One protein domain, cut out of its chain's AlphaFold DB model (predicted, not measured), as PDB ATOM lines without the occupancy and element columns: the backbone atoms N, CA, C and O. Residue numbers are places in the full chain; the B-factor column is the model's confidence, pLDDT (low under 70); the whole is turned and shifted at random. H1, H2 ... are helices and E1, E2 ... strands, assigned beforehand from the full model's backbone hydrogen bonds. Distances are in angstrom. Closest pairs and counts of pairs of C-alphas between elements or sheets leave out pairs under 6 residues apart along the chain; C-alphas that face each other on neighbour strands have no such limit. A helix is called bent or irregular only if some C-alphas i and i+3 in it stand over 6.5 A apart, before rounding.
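This is residues 94 to 160 of the 244 residues of the protein "MIF4G domain family protein" of Aspergillus niger (UniProt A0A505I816). A small hairpin of two strands, E1 and E2, packs through E2 beside the later part of a long middle helix, H1. H4 folds back alongside H1, while H2 packs on H1 crosswise and H3 crosses H2. The printed part has 67 residues with four named helices and two named strands, in the order H1, H2, H3, E1, E2, H4; the sheet, order E1 - E2, is antiparallel, and the class is mostly helix. The whole is compact, with a radius of gyration of the C-alphas of 11.3 A and spans of 36 by 25 by 17 A.

E1 is residues 137 to 139 and E2 residues 146 to 148, each 7.0 A from first to last C-alpha. H1, the longest helix, is residues 94 to 108, 21.0 A long, and begins at C-alpha 94, (-33.526, -12.316, -40.579). H2, residues 113 to 120, and H3, residues 127 to 134, are each 10.2 A long. H4 is residues 152 to 160, 14.2 A long, and ends at C-alpha 160, (-38.854, -3.343, -49.016). H4 is irregular: C-alphas 157 and 160 are 7.3 A apart.

E1 and E2 form an antiparallel hairpin, with 137 degrees between their directions. N 138 and O 147, at 2.9 A, and N 147 and O 138, at 2.8 A, are within hydrogen-bond range. The closest C-alphas of H1 and E2 are those of Arg 106 and Gln 147, 6.8 A apart, whereas H1 and E1 are apart. H1 and H4 touch, closest at the C-alphas of Leu 99 and Val 152, 6.2 A, at a shallow tilt of 13 degrees, opposite ways. H1 and H2 touch, closest at the C-alphas of Gly 101 and Leu 120, 5.6 A, at a steep tilt of 53 degrees, opposite ways. H2 and H3 touch, closest at the C-alphas of Leu 120 and Arg 130, 6.3 A; at 72 degrees they are only just about perpendicular. H1 and H3 are close but not clearly touching, with the C-alphas of Leu 102 and Leu 133 closest at 7.6 A. H4 is apart from H2, H3 and E1. Helix packing is mostly crossed, but only just: of 3 pairs of helices that touch, 1 is at a shallow tilt. In H1, H2 and H3 every O i to N i+4 pair is within hydrogen-bond range; in H4, 4 of 5 are.

The two C-alphas farthest apart are those of Gly 142, in the link between E1 and E2, and Arg 160, at 36.2 A. The printed part has no cut, and no link is long. The mean pLDDT of the printed part is 94.8, and no printed residue is under 70.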
ATOM      1  N   ASP A  94     -34.075 -12.597 -41.901       84.81
ATOM      2  CA  ASP A  94     -33.526 -12.316 -40.579       84.81
ATOM      3  C   ASP A  94     -33.938 -10.936 -40.065       84.81
ATOM      4  O   ASP A  94     -34.417 -10.825 -38.939       84.81
ATOM      5  N   PHE A  95     -33.896  -9.894 -40.902       88.50
ATOM      6  CA  PHE A  95     -34.342  -8.555 -40.491       88.50
ATOM      7  C   PHE A  95     -35.831  -8.517 -40.143       88.50
ATOM      8  O   PHE A  95     -36.227  -7.837 -39.196       88.50
ATOM      9  N   VAL A  96     -36.654  -9.280 -40.868       91.88
ATOM     10  CA  VAL A  96     -38.078  -9.427 -40.539       91.88
ATOM     11  C   VAL A  96     -38.228 -10.063 -39.156       91.88
ATOM     12  O   VAL A  96     -38.915  -9.505 -38.302       91.88
ATOM     13  N   ARG A  97     -37.503 -11.157 -38.886       94.75
ATOM     14  CA  ARG A  97     -37.491 -11.813 -37.566       94.75
ATOM     15  C   ARG A  97     -36.991 -10.885 -36.459       94.75
ATOM     16  O   ARG A  97     -37.496 -10.944 -35.340       94.75
ATOM     17  N   TYR A  98     -36.019 -10.020 -36.741       95.19
ATOM     18  CA  TYR A  98     -35.527  -9.040 -35.770       95.19
ATOM     19  C   TYR A  98     -36.613  -8.043 -35.399       95.19
ATOM     20  O   TYR A  98     -36.845  -7.814 -34.214       95.19
ATOM     21  N   LEU A  99     -37.315  -7.492 -36.389       95.19
ATOM     22  CA  LEU A  99     -38.415  -6.561 -36.150       95.19
ATOM     23  C   LEU A  99     -39.586  -7.226 -35.417       95.19
ATOM     24  O   LEU A  99     -40.157  -6.606 -34.521       95.19
ATOM     25  N   GLU A 100     -39.900  -8.489 -35.712       95.94
ATOM     26  CA  GLU A 100     -40.872  -9.277 -34.942       95.94
ATOM     27  C   GLU A 100     -40.440  -9.438 -33.476       95.94
ATOM     28  O   GLU A 100     -41.230  -9.207 -32.557       95.94
ATOM     29  N   GLY A 101     -39.164  -9.760 -33.244       97.00
ATOM     30  CA  GLY A 101     -38.587  -9.847 -31.906       97.00
ATOM     31  C   GLY A 101     -38.668  -8.521 -31.151       97.00
ATOM     32  O   GLY A 101     -39.118  -8.490 -30.007       97.00
ATOM     33  N   LEU A 102     -38.304  -7.406 -31.793       96.88
ATOM     34  CA  LEU A 102     -38.408  -6.067 -31.206       96.88
ATOM     35  C   LEU A 102     -39.869  -5.680 -30.920       96.88
ATOM     36  O   LEU A 102     -40.159  -5.160 -29.840       96.88
ATOM     37  N   ALA A 103     -40.806  -5.984 -31.825       96.44
ATOM     38  CA  ALA A 103     -42.238  -5.787 -31.587       96.44
ATOM     39  C   ALA A 103     -42.697  -6.556 -30.339       96.44
ATOM     40  O   ALA A 103     -43.412  -6.009 -29.498       96.44
ATOM     41  N   ARG A 104     -42.212  -7.790 -30.159       97.12
ATOM     42  CA  ARG A 104     -42.523  -8.596 -28.977       97.12
ATOM     43  C   ARG A 104     -42.006  -7.966 -27.682       97.12
ATOM     44  O   ARG A 104     -42.740  -7.950 -26.696       97.12
ATOM     45  N   LEU A 105     -40.794  -7.402 -27.678       95.81
ATOM     46  CA  LEU A 105     -40.255  -6.688 -26.508       95.81
ATOM     47  C   LEU A 105     -41.131  -5.495 -26.106       95.81
ATOM     48  O   LEU A 105     -41.369  -5.275 -24.914       95.81
ATOM     49  N   ARG A 106     -41.607  -4.731 -27.097       92.94
ATOM     50  CA  ARG A 106     -42.516  -3.595 -26.888       92.94
ATOM     51  C   ARG A 106     -43.816  -4.053 -26.225       92.94
ATOM     52  O   ARG A 106     -44.270  -3.413 -25.276       92.94
ATOM     53  N   ASP A 107     -44.388  -5.154 -26.704       93.81
ATOM     54  CA  ASP A 107     -45.687  -5.652 -26.243       93.81
ATOM     55  C   ASP A 107     -45.614  -6.283 -24.843       93.81
ATOM     56  O   ASP A 107     -46.543  -6.127 -24.047       93.81
ATOM     57  N   GLU A 108     -44.499  -6.937 -24.499       93.31
ATOM     58  CA  GLU A 108     -44.306  -7.589 -23.193       93.31
ATOM     59  C   GLU A 108     -43.917  -6.636 -22.049       93.31
ATOM     60  O   GLU A 108     -43.911  -7.055 -20.893       93.31
ATOM     61  N   ARG A 109     -43.636  -5.353 -22.329       88.50
ATOM     62  CA  ARG A 109     -43.222  -4.353 -21.319       88.50
ATOM     63  C   ARG A 109     -42.066  -4.854 -20.442       88.50
ATOM     64  O   ARG A 109     -42.161  -4.915 -19.218       88.50
ATOM     65  N   ILE A 110     -40.958  -5.195 -21.085       95.88
ATOM     66  CA  ILE A 110     -39.741  -5.667 -20.415       95.88
ATOM     67  C   ILE A 110     -39.138  -4.622 -19.460       95.88
ATOM     68  O   ILE A 110     -39.237  -3.412 -19.688       95.88
ATOM     69  N   THR A 111     -38.471  -5.081 -18.398       96.44
ATOM     70  CA  THR A 111     -37.853  -4.199 -17.383       96.44
ATOM     71  C   THR A 111     -36.328  -4.189 -17.398       96.44
ATOM     72  O   THR A 111     -35.720  -3.268 -16.848       96.44
ATOM     73  N   ASP A 112     -35.705  -5.190 -18.019       96.44
ATOM     74  CA  ASP A 112     -34.256  -5.374 -18.044       96.44
ATOM     75  C   ASP A 112     -33.787  -6.093 -19.324       96.44
ATOM     76  O   ASP A 112     -34.579  -6.629 -20.104       96.44
ATOM     77  N   HIS A 113     -32.472  -6.080 -19.553       96.81
ATOM     78  CA  HIS A 113     -31.860  -6.688 -20.736       96.81
ATOM     79  C   HIS A 113     -31.852  -8.224 -20.698       96.81
ATOM     80  O   HIS A 113     -31.764  -8.843 -21.754       96.81
ATOM     81  N   LEU A 114     -31.965  -8.853 -19.521       97.06
ATOM     82  CA  LEU A 114     -31.998 -10.315 -19.409       97.06
ATOM     83  C   LEU A 114     -33.330 -10.866 -19.935       97.06
ATOM     84  O   LEU A 114     -33.351 -11.855 -20.670       97.06
ATOM     85  N   GLN A 115     -34.436 -10.196 -19.612       97.31
ATOM     86  CA  GLN A 115     -35.749 -10.480 -20.193       97.31
ATOM     87  C   GLN A 115     -35.736 -10.277 -21.710       97.31
ATOM     88  O   GLN A 115     -36.230 -11.133 -22.445       97.31
ATOM     89  N   ALA A 116     -35.126  -9.180 -22.173       97.75
ATOM     90  CA  ALA A 116     -34.997  -8.897 -23.597       97.75
ATOM     91  C   ALA A 116     -34.238 -10.007 -24.342       97.75
ATOM     92  O   ALA A 116     -34.736 -10.517 -25.343       97.75
ATOM     93  N   ASP A 117     -33.077 -10.432 -23.829       98.12
ATOM     94  CA  ASP A 117     -32.279 -11.511 -24.429       98.12
ATOM     95  C   ASP A 117     -33.050 -12.836 -24.480       98.12
ATOM     96  O   ASP A 117     -33.073 -13.503 -25.517       98.12
ATOM     97  N   LYS A 118     -33.767 -13.178 -23.399       97.94
ATOM     98  CA  LYS A 118     -34.596 -14.387 -23.342       97.94
ATOM     99  C   LYS A 118     -35.657 -14.400 -24.443       97.94
ATOM    100  O   LYS A 118     -35.807 -15.425 -25.110       97.94
ATOM    101  N   ILE A 119     -36.365 -13.291 -24.656       97.88
ATOM    102  CA  ILE A 119     -37.367 -13.180 -25.728       97.88
ATOM    103  C   ILE A 119     -36.683 -13.241 -27.097       97.88
ATOM    104  O   ILE A 119     -37.056 -14.056 -27.942       97.88
ATOM    105  N   LEU A 120     -35.633 -12.442 -27.306       98.00
ATOM    106  CA  LEU A 120     -34.920 -12.371 -28.582       98.00
ATOM    107  C   LEU A 120     -34.246 -13.694 -28.977       98.00
ATOM    108  O   LEU A 120     -34.073 -13.939 -30.167       98.00
ATOM    109  N   SER A 121     -33.927 -14.586 -28.033       97.56
ATOM    110  CA  SER A 121     -33.366 -15.924 -28.312       97.56
ATOM    111  C   SER A 121     -34.271 -16.826 -29.175       97.56
ATOM    112  O   SER A 121     -33.811 -17.798 -29.797       97.56
ATOM    113  N   GLN A 122     -35.565 -16.497 -29.241       97.25
ATOM    114  CA  GLN A 122     -36.543 -17.150 -30.114       97.25
ATOM    115  C   GLN A 122     -36.425 -16.672 -31.574       97.25
ATOM    116  O   GLN A 122     -36.734 -17.427 -32.500       97.25
ATOM    117  N   TYR A 123     -35.915 -15.456 -31.781       96.88
ATOM    118  CA  TYR A 123     -35.820 -14.789 -33.079       96.88
ATOM    119  C   TYR A 123     -34.400 -14.845 -33.659       96.88
ATOM    120  O   TYR A 123     -34.258 -15.053 -34.862       96.88
ATOM    121  N   GLU A 124     -33.365 -14.788 -32.817       95.62
ATOM    122  CA  GLU A 124     -31.953 -14.756 -33.218       95.62
ATOM    123  C   GLU A 124     -31.071 -15.617 -32.290       95.62
ATOM    124  O   GLU A 124     -31.161 -15.552 -31.059       95.62
ATOM    125  N   LYS A 125     -30.187 -16.435 -32.872       94.50
ATOM    126  CA  LYS A 125     -29.315 -17.377 -32.149       94.50
ATOM    127  C   LYS A 125     -27.975 -16.777 -31.739       94.50
ATOM    128  O   LYS A 125     -27.485 -17.121 -30.662       94.50
ATOM    129  N   SER A 126     -27.432 -15.852 -32.517       92.44
ATOM    130  CA  SER A 126     -26.214 -15.104 -32.231       92.44
ATOM    131  C   SER A 126     -26.399 -14.182 -31.019       92.44
ATOM    132  O   SER A 126     -27.172 -13.220 -31.082       92.44
ATOM    133  N   PRO A 127     -25.669 -14.410 -29.910       93.12
ATOM    134  CA  PRO A 127     -25.693 -13.504 -28.763       93.12
ATOM    135  C   PRO A 127     -25.225 -12.088 -29.117       93.12
ATOM    136  O   PRO A 127     -25.719 -11.122 -28.544       93.12
ATOM    137  N   ALA A 128     -24.308 -11.955 -30.083       89.12
ATOM    138  CA  ALA A 128     -23.806 -10.660 -30.531       89.12
ATOM    139  C   ALA A 128     -24.900  -9.834 -31.224       89.12
ATOM    140  O   ALA A 128     -25.085  -8.663 -30.896       89.12
ATOM    141  N   ILE A 129     -25.682 -10.457 -32.115       91.06
ATOM    142  CA  ILE A 129     -26.794  -9.776 -32.794       91.06
ATOM    143  C   ILE A 129     -27.906  -9.451 -31.794       91.06
ATOM    144  O   ILE A 129     -28.438  -8.343 -31.811       91.06
ATOM    145  N   ARG A 130     -28.218 -10.350 -30.849       96.19
ATOM    146  CA  ARG A 130     -29.175 -10.028 -29.776       96.19
ATOM    147  C   ARG A 130     -28.717  -8.848 -28.930       96.19
ATOM    148  O   ARG A 130     -29.513  -7.950 -28.684       96.19
ATOM    149  N   ALA A 131     -27.448  -8.802 -28.529       93.69
ATOM    150  CA  ALA A 131     -26.900  -7.667 -27.793       93.69
ATOM    151  C   ALA A 131     -26.998  -6.355 -28.595       93.69
ATOM    152  O   ALA A 131     -27.339  -5.315 -28.027       93.69
ATOM    153  N   TRP A 132     -26.769  -6.406 -29.911       91.50
ATOM    154  CA  TRP A 132     -26.990  -5.267 -30.804       91.50
ATOM    155  C   TRP A 132     -28.466  -4.837 -30.842       91.50
ATOM    156  O   TRP A 132     -28.755  -3.660 -30.626       91.50
ATOM    157  N   LEU A 133     -29.417  -5.764 -30.989       95.44
ATOM    158  CA  LEU A 133     -30.853  -5.456 -30.928       95.44
ATOM    159  C   LEU A 133     -31.248  -4.829 -29.582       95.44
ATOM    160  O   LEU A 133     -31.927  -3.803 -29.554       95.44
ATOM    161  N   ILE A 134     -30.761  -5.392 -28.471       96.75
ATOM    162  CA  ILE A 134     -30.983  -4.897 -27.102       96.75
ATOM    163  C   ILE A 134     -30.422  -3.486 -26.914       96.75
ATOM    164  O   ILE A 134     -30.983  -2.717 -26.137       96.75
ATOM    165  N   SER A 135     -29.370  -3.098 -27.641       93.25
ATOM    166  CA  SER A 135     -28.809  -1.741 -27.557       93.25
ATOM    167  C   SER A 135     -29.793  -0.637 -27.979       93.25
ATOM    168  O   SER A 135     -29.619   0.517 -27.591       93.25
ATOM    169  N   ASN A 136     -30.875  -0.993 -28.683       94.81
ATOM    170  CA  ASN A 136     -31.977  -0.083 -29.000       94.81
ATOM    171  C   ASN A 136     -32.898   0.208 -27.806       94.81
ATOM    172  O   ASN A 136     -33.784   1.057 -27.917       94.81
ATOM    173  N   LEU A 137     -32.741  -0.478 -26.672       95.81
ATOM    174  CA  LEU A 137     -33.548  -0.255 -25.477       95.81
ATOM    175  C   LEU A 137     -32.972   0.865 -24.611       95.81
ATOM    176  O   LEU A 137     -31.765   0.999 -24.415       95.81
ATOM    177  N   HIS A 138     -33.861   1.664 -24.034       95.00
ATOM    178  CA  HIS A 138     -33.519   2.654 -23.021       95.00
ATOM    179  C   HIS A 138     -34.561   2.669 -21.909       95.00
ATOM    180  O   HIS A 138     -35.695   2.219 -22.082       95.00
ATOM    181  N   LYS A 139     -34.182   3.192 -20.741       95.12
ATOM    182  CA  LYS A 139     -35.113   3.341 -19.625       95.12
ATOM    183  C   LYS A 139     -36.147   4.410 -19.960       95.12
ATOM    184  O   LYS A 139     -35.775   5.557 -20.200       95.12
ATOM    185  N   LYS A 140     -37.432   4.057 -19.907       93.38
ATOM    186  CA  LYS A 140     -38.507   5.037 -20.051       93.38
ATOM    187  C   LYS A 140     -38.658   5.835 -18.745       93.38
ATOM    188  O   LYS A 140     -38.942   5.220 -17.708       93.38
ATOM    189  N   PRO A 141     -38.501   7.176 -18.763       93.81
ATOM    190  CA  PRO A 141     -38.593   8.003 -17.562       93.81
ATOM    191  C   PRO A 141     -39.905   7.794 -16.799       93.81
ATOM    192  O   PRO A 141     -40.974   7.701 -17.399       93.81
ATOM    193  N   GLY A 142     -39.820   7.701 -15.470       95.31
ATOM    194  CA  GLY A 142     -40.989   7.542 -14.599       95.31
ATOM    195  C   GLY A 142     -41.664   6.166 -14.647       95.31
ATOM    196  O   GLY A 142     -42.733   6.002 -14.067       95.31
ATOM    197  N   THR A 143     -41.071   5.167 -15.312       95.44
ATOM    198  CA  THR A 143     -41.632   3.807 -15.385       95.44
ATOM    199  C   THR A 143     -40.575   2.740 -15.082       95.44
ATOM    200  O   THR A 143     -39.379   2.989 -15.256       95.44
ATOM    201  N   PRO A 144     -40.968   1.521 -14.669       94.56
ATOM    202  CA  PRO A 144     -40.026   0.414 -14.534       94.56
ATOM    203  C   PRO A 144     -39.601  -0.176 -15.891       94.56
ATOM    204  O   PRO A 144     -38.627  -0.923 -15.933       94.56
ATOM    205  N   PHE A 145     -40.269   0.180 -16.987       96.81
ATOM    206  CA  PHE A 145     -40.112  -0.473 -18.284       96.81
ATOM    207  C   PHE A 145     -38.994   0.125 -19.142       96.81
ATOM    208  O   PHE A 145     -38.616   1.295 -19.006       96.81
ATOM    209  N   LEU A 146     -38.481  -0.699 -20.049       96.88
ATOM    210  CA  LEU A 146     -37.629  -0.273 -21.149       96.88
ATOM    211  C   LEU A 146     -38.484   0.074 -22.373       96.88
ATOM    212  O   LEU A 146     -39.588  -0.440 -22.552       96.88
ATOM    213  N   GLN A 147     -37.965   0.962 -23.211       95.31
ATOM    214  CA  GLN A 147     -38.595   1.402 -24.450       95.31
ATOM    215  C   GLN A 147     -37.586   1.344 -25.596       95.31
ATOM    216  O   GLN A 147     -36.397   1.611 -25.410       95.31
ATOM    217  N   LEU A 148     -38.065   1.002 -26.789       95.69
ATOM    218  CA  LEU A 148     -37.258   1.012 -28.004       95.69
ATOM    219  C   LEU A 148     -37.018   2.443 -28.491       95.69
ATOM    220  O   LEU A 148     -37.920   3.278 -28.463       95.69
ATOM    221  N   ARG A 149     -35.798   2.704 -28.960       94.88
ATOM    222  CA  ARG A 149     -35.416   3.926 -29.684       94.88
ATOM    223  C   ARG A 149     -35.858   3.905 -31.153       94.88
ATOM    224  O   ARG A 149     -35.866   4.944 -31.803       94.88
ATOM    225  N   VAL A 150     -36.260   2.737 -31.654       95.56
ATOM    226  CA  VAL A 150     -36.703   2.524 -33.035       95.56
ATOM    227  C   VAL A 150     -38.229   2.364 -33.125       95.56
ATOM    228  O   VAL A 150     -38.812   1.644 -32.307       95.56
ATOM    229  N   PRO A 151     -38.900   2.990 -34.109       95.88
ATOM    230  CA  PRO A 151     -40.317   2.790 -34.378       95.88
ATOM    231  C   PRO A 151     -40.507   1.520 -35.215       95.88
ATOM    232  O   PRO A 151     -40.444   1.548 -36.447       95.88
ATOM    233  N   VAL A 152     -40.724   0.391 -34.536       95.19
ATOM    234  CA  VAL A 152     -40.766  -0.947 -35.153       95.19
ATOM    235  C   VAL A 152     -41.767  -1.020 -36.303       95.19
ATOM    236  O   VAL A 152     -41.451  -1.570 -37.348       95.19
ATOM    237  N   GLU A 153     -42.946  -0.420 -36.164       94.00
ATOM    238  CA  GLU A 153     -43.988  -0.415 -37.193       94.00
ATOM    239  C   GLU A 153     -43.519   0.286 -38.467       94.00
ATOM    240  O   GLU A 153     -43.731  -0.213 -39.570       94.00
ATOM    241  N   THR A 154     -42.833   1.420 -38.311       95.75
ATOM    242  CA  THR A 154     -42.280   2.165 -39.445       95.75
ATOM    243  C   THR A 154     -41.207   1.333 -40.140       95.75
ATOM    244  O   THR A 154     -41.274   1.144 -41.355       95.75
ATOM    245  N   LEU A 155     -40.268   0.762 -39.379       94.62
ATOM    246  CA  LEU A 155     -39.203  -0.070 -39.942       94.62
ATOM    247  C   LEU A 155     -39.745  -1.341 -40.615       94.62
ATOM    248  O   LEU A 155     -39.274  -1.704 -41.690       94.62
ATOM    249  N   SER A 156     -40.796  -1.958 -40.066       92.88
ATOM    250  CA  SER A 156     -41.466  -3.116 -40.676       92.88
ATOM    251  C   SER A 156     -42.064  -2.782 -42.038       92.88
ATOM    252  O   SER A 156     -41.936  -3.566 -42.977       92.88
ATOM    253  N   THR A 157     -42.658  -1.595 -42.194       92.75
ATOM    254  CA  THR A 157     -43.148  -1.136 -43.507       92.75
ATOM    255  C   THR A 157     -42.026  -0.720 -44.464       92.75
ATOM    256  O   THR A 157     -42.226  -0.696 -45.680       92.75
ATOM    257  N   ALA A 158     -40.832  -0.440 -43.936       93.94
ATOM    258  CA  ALA A 158     -39.673   0.027 -44.688       93.94
ATOM    259  C   ALA A 158     -38.751  -1.090 -45.200       93.94
ATOM    260  O   ALA A 158     -37.840  -0.800 -45.973       93.94
ATOM    261  N   ILE A 159     -38.988  -2.360 -44.841       91.88
ATOM    262  CA  ILE A 159     -38.142  -3.498 -45.251       91.88
ATOM    263  C   ILE A 159     -37.915  -3.542 -46.764       91.88
ATOM    264  O   ILE A 159     -36.784  -3.703 -47.221       91.88
ATOM    265  N   ARG A 160     -38.980  -3.364 -47.557       92.19
ATOM    266  CA  ARG A 160     -38.854  -3.343 -49.016       92.19
ATOM    267  C   ARG A 160     -38.008  -2.150 -49.483       92.19
ATOM    268  O   ARG A 160     -37.008  -2.415 -50.141       92.19
TER     269      ARG A 160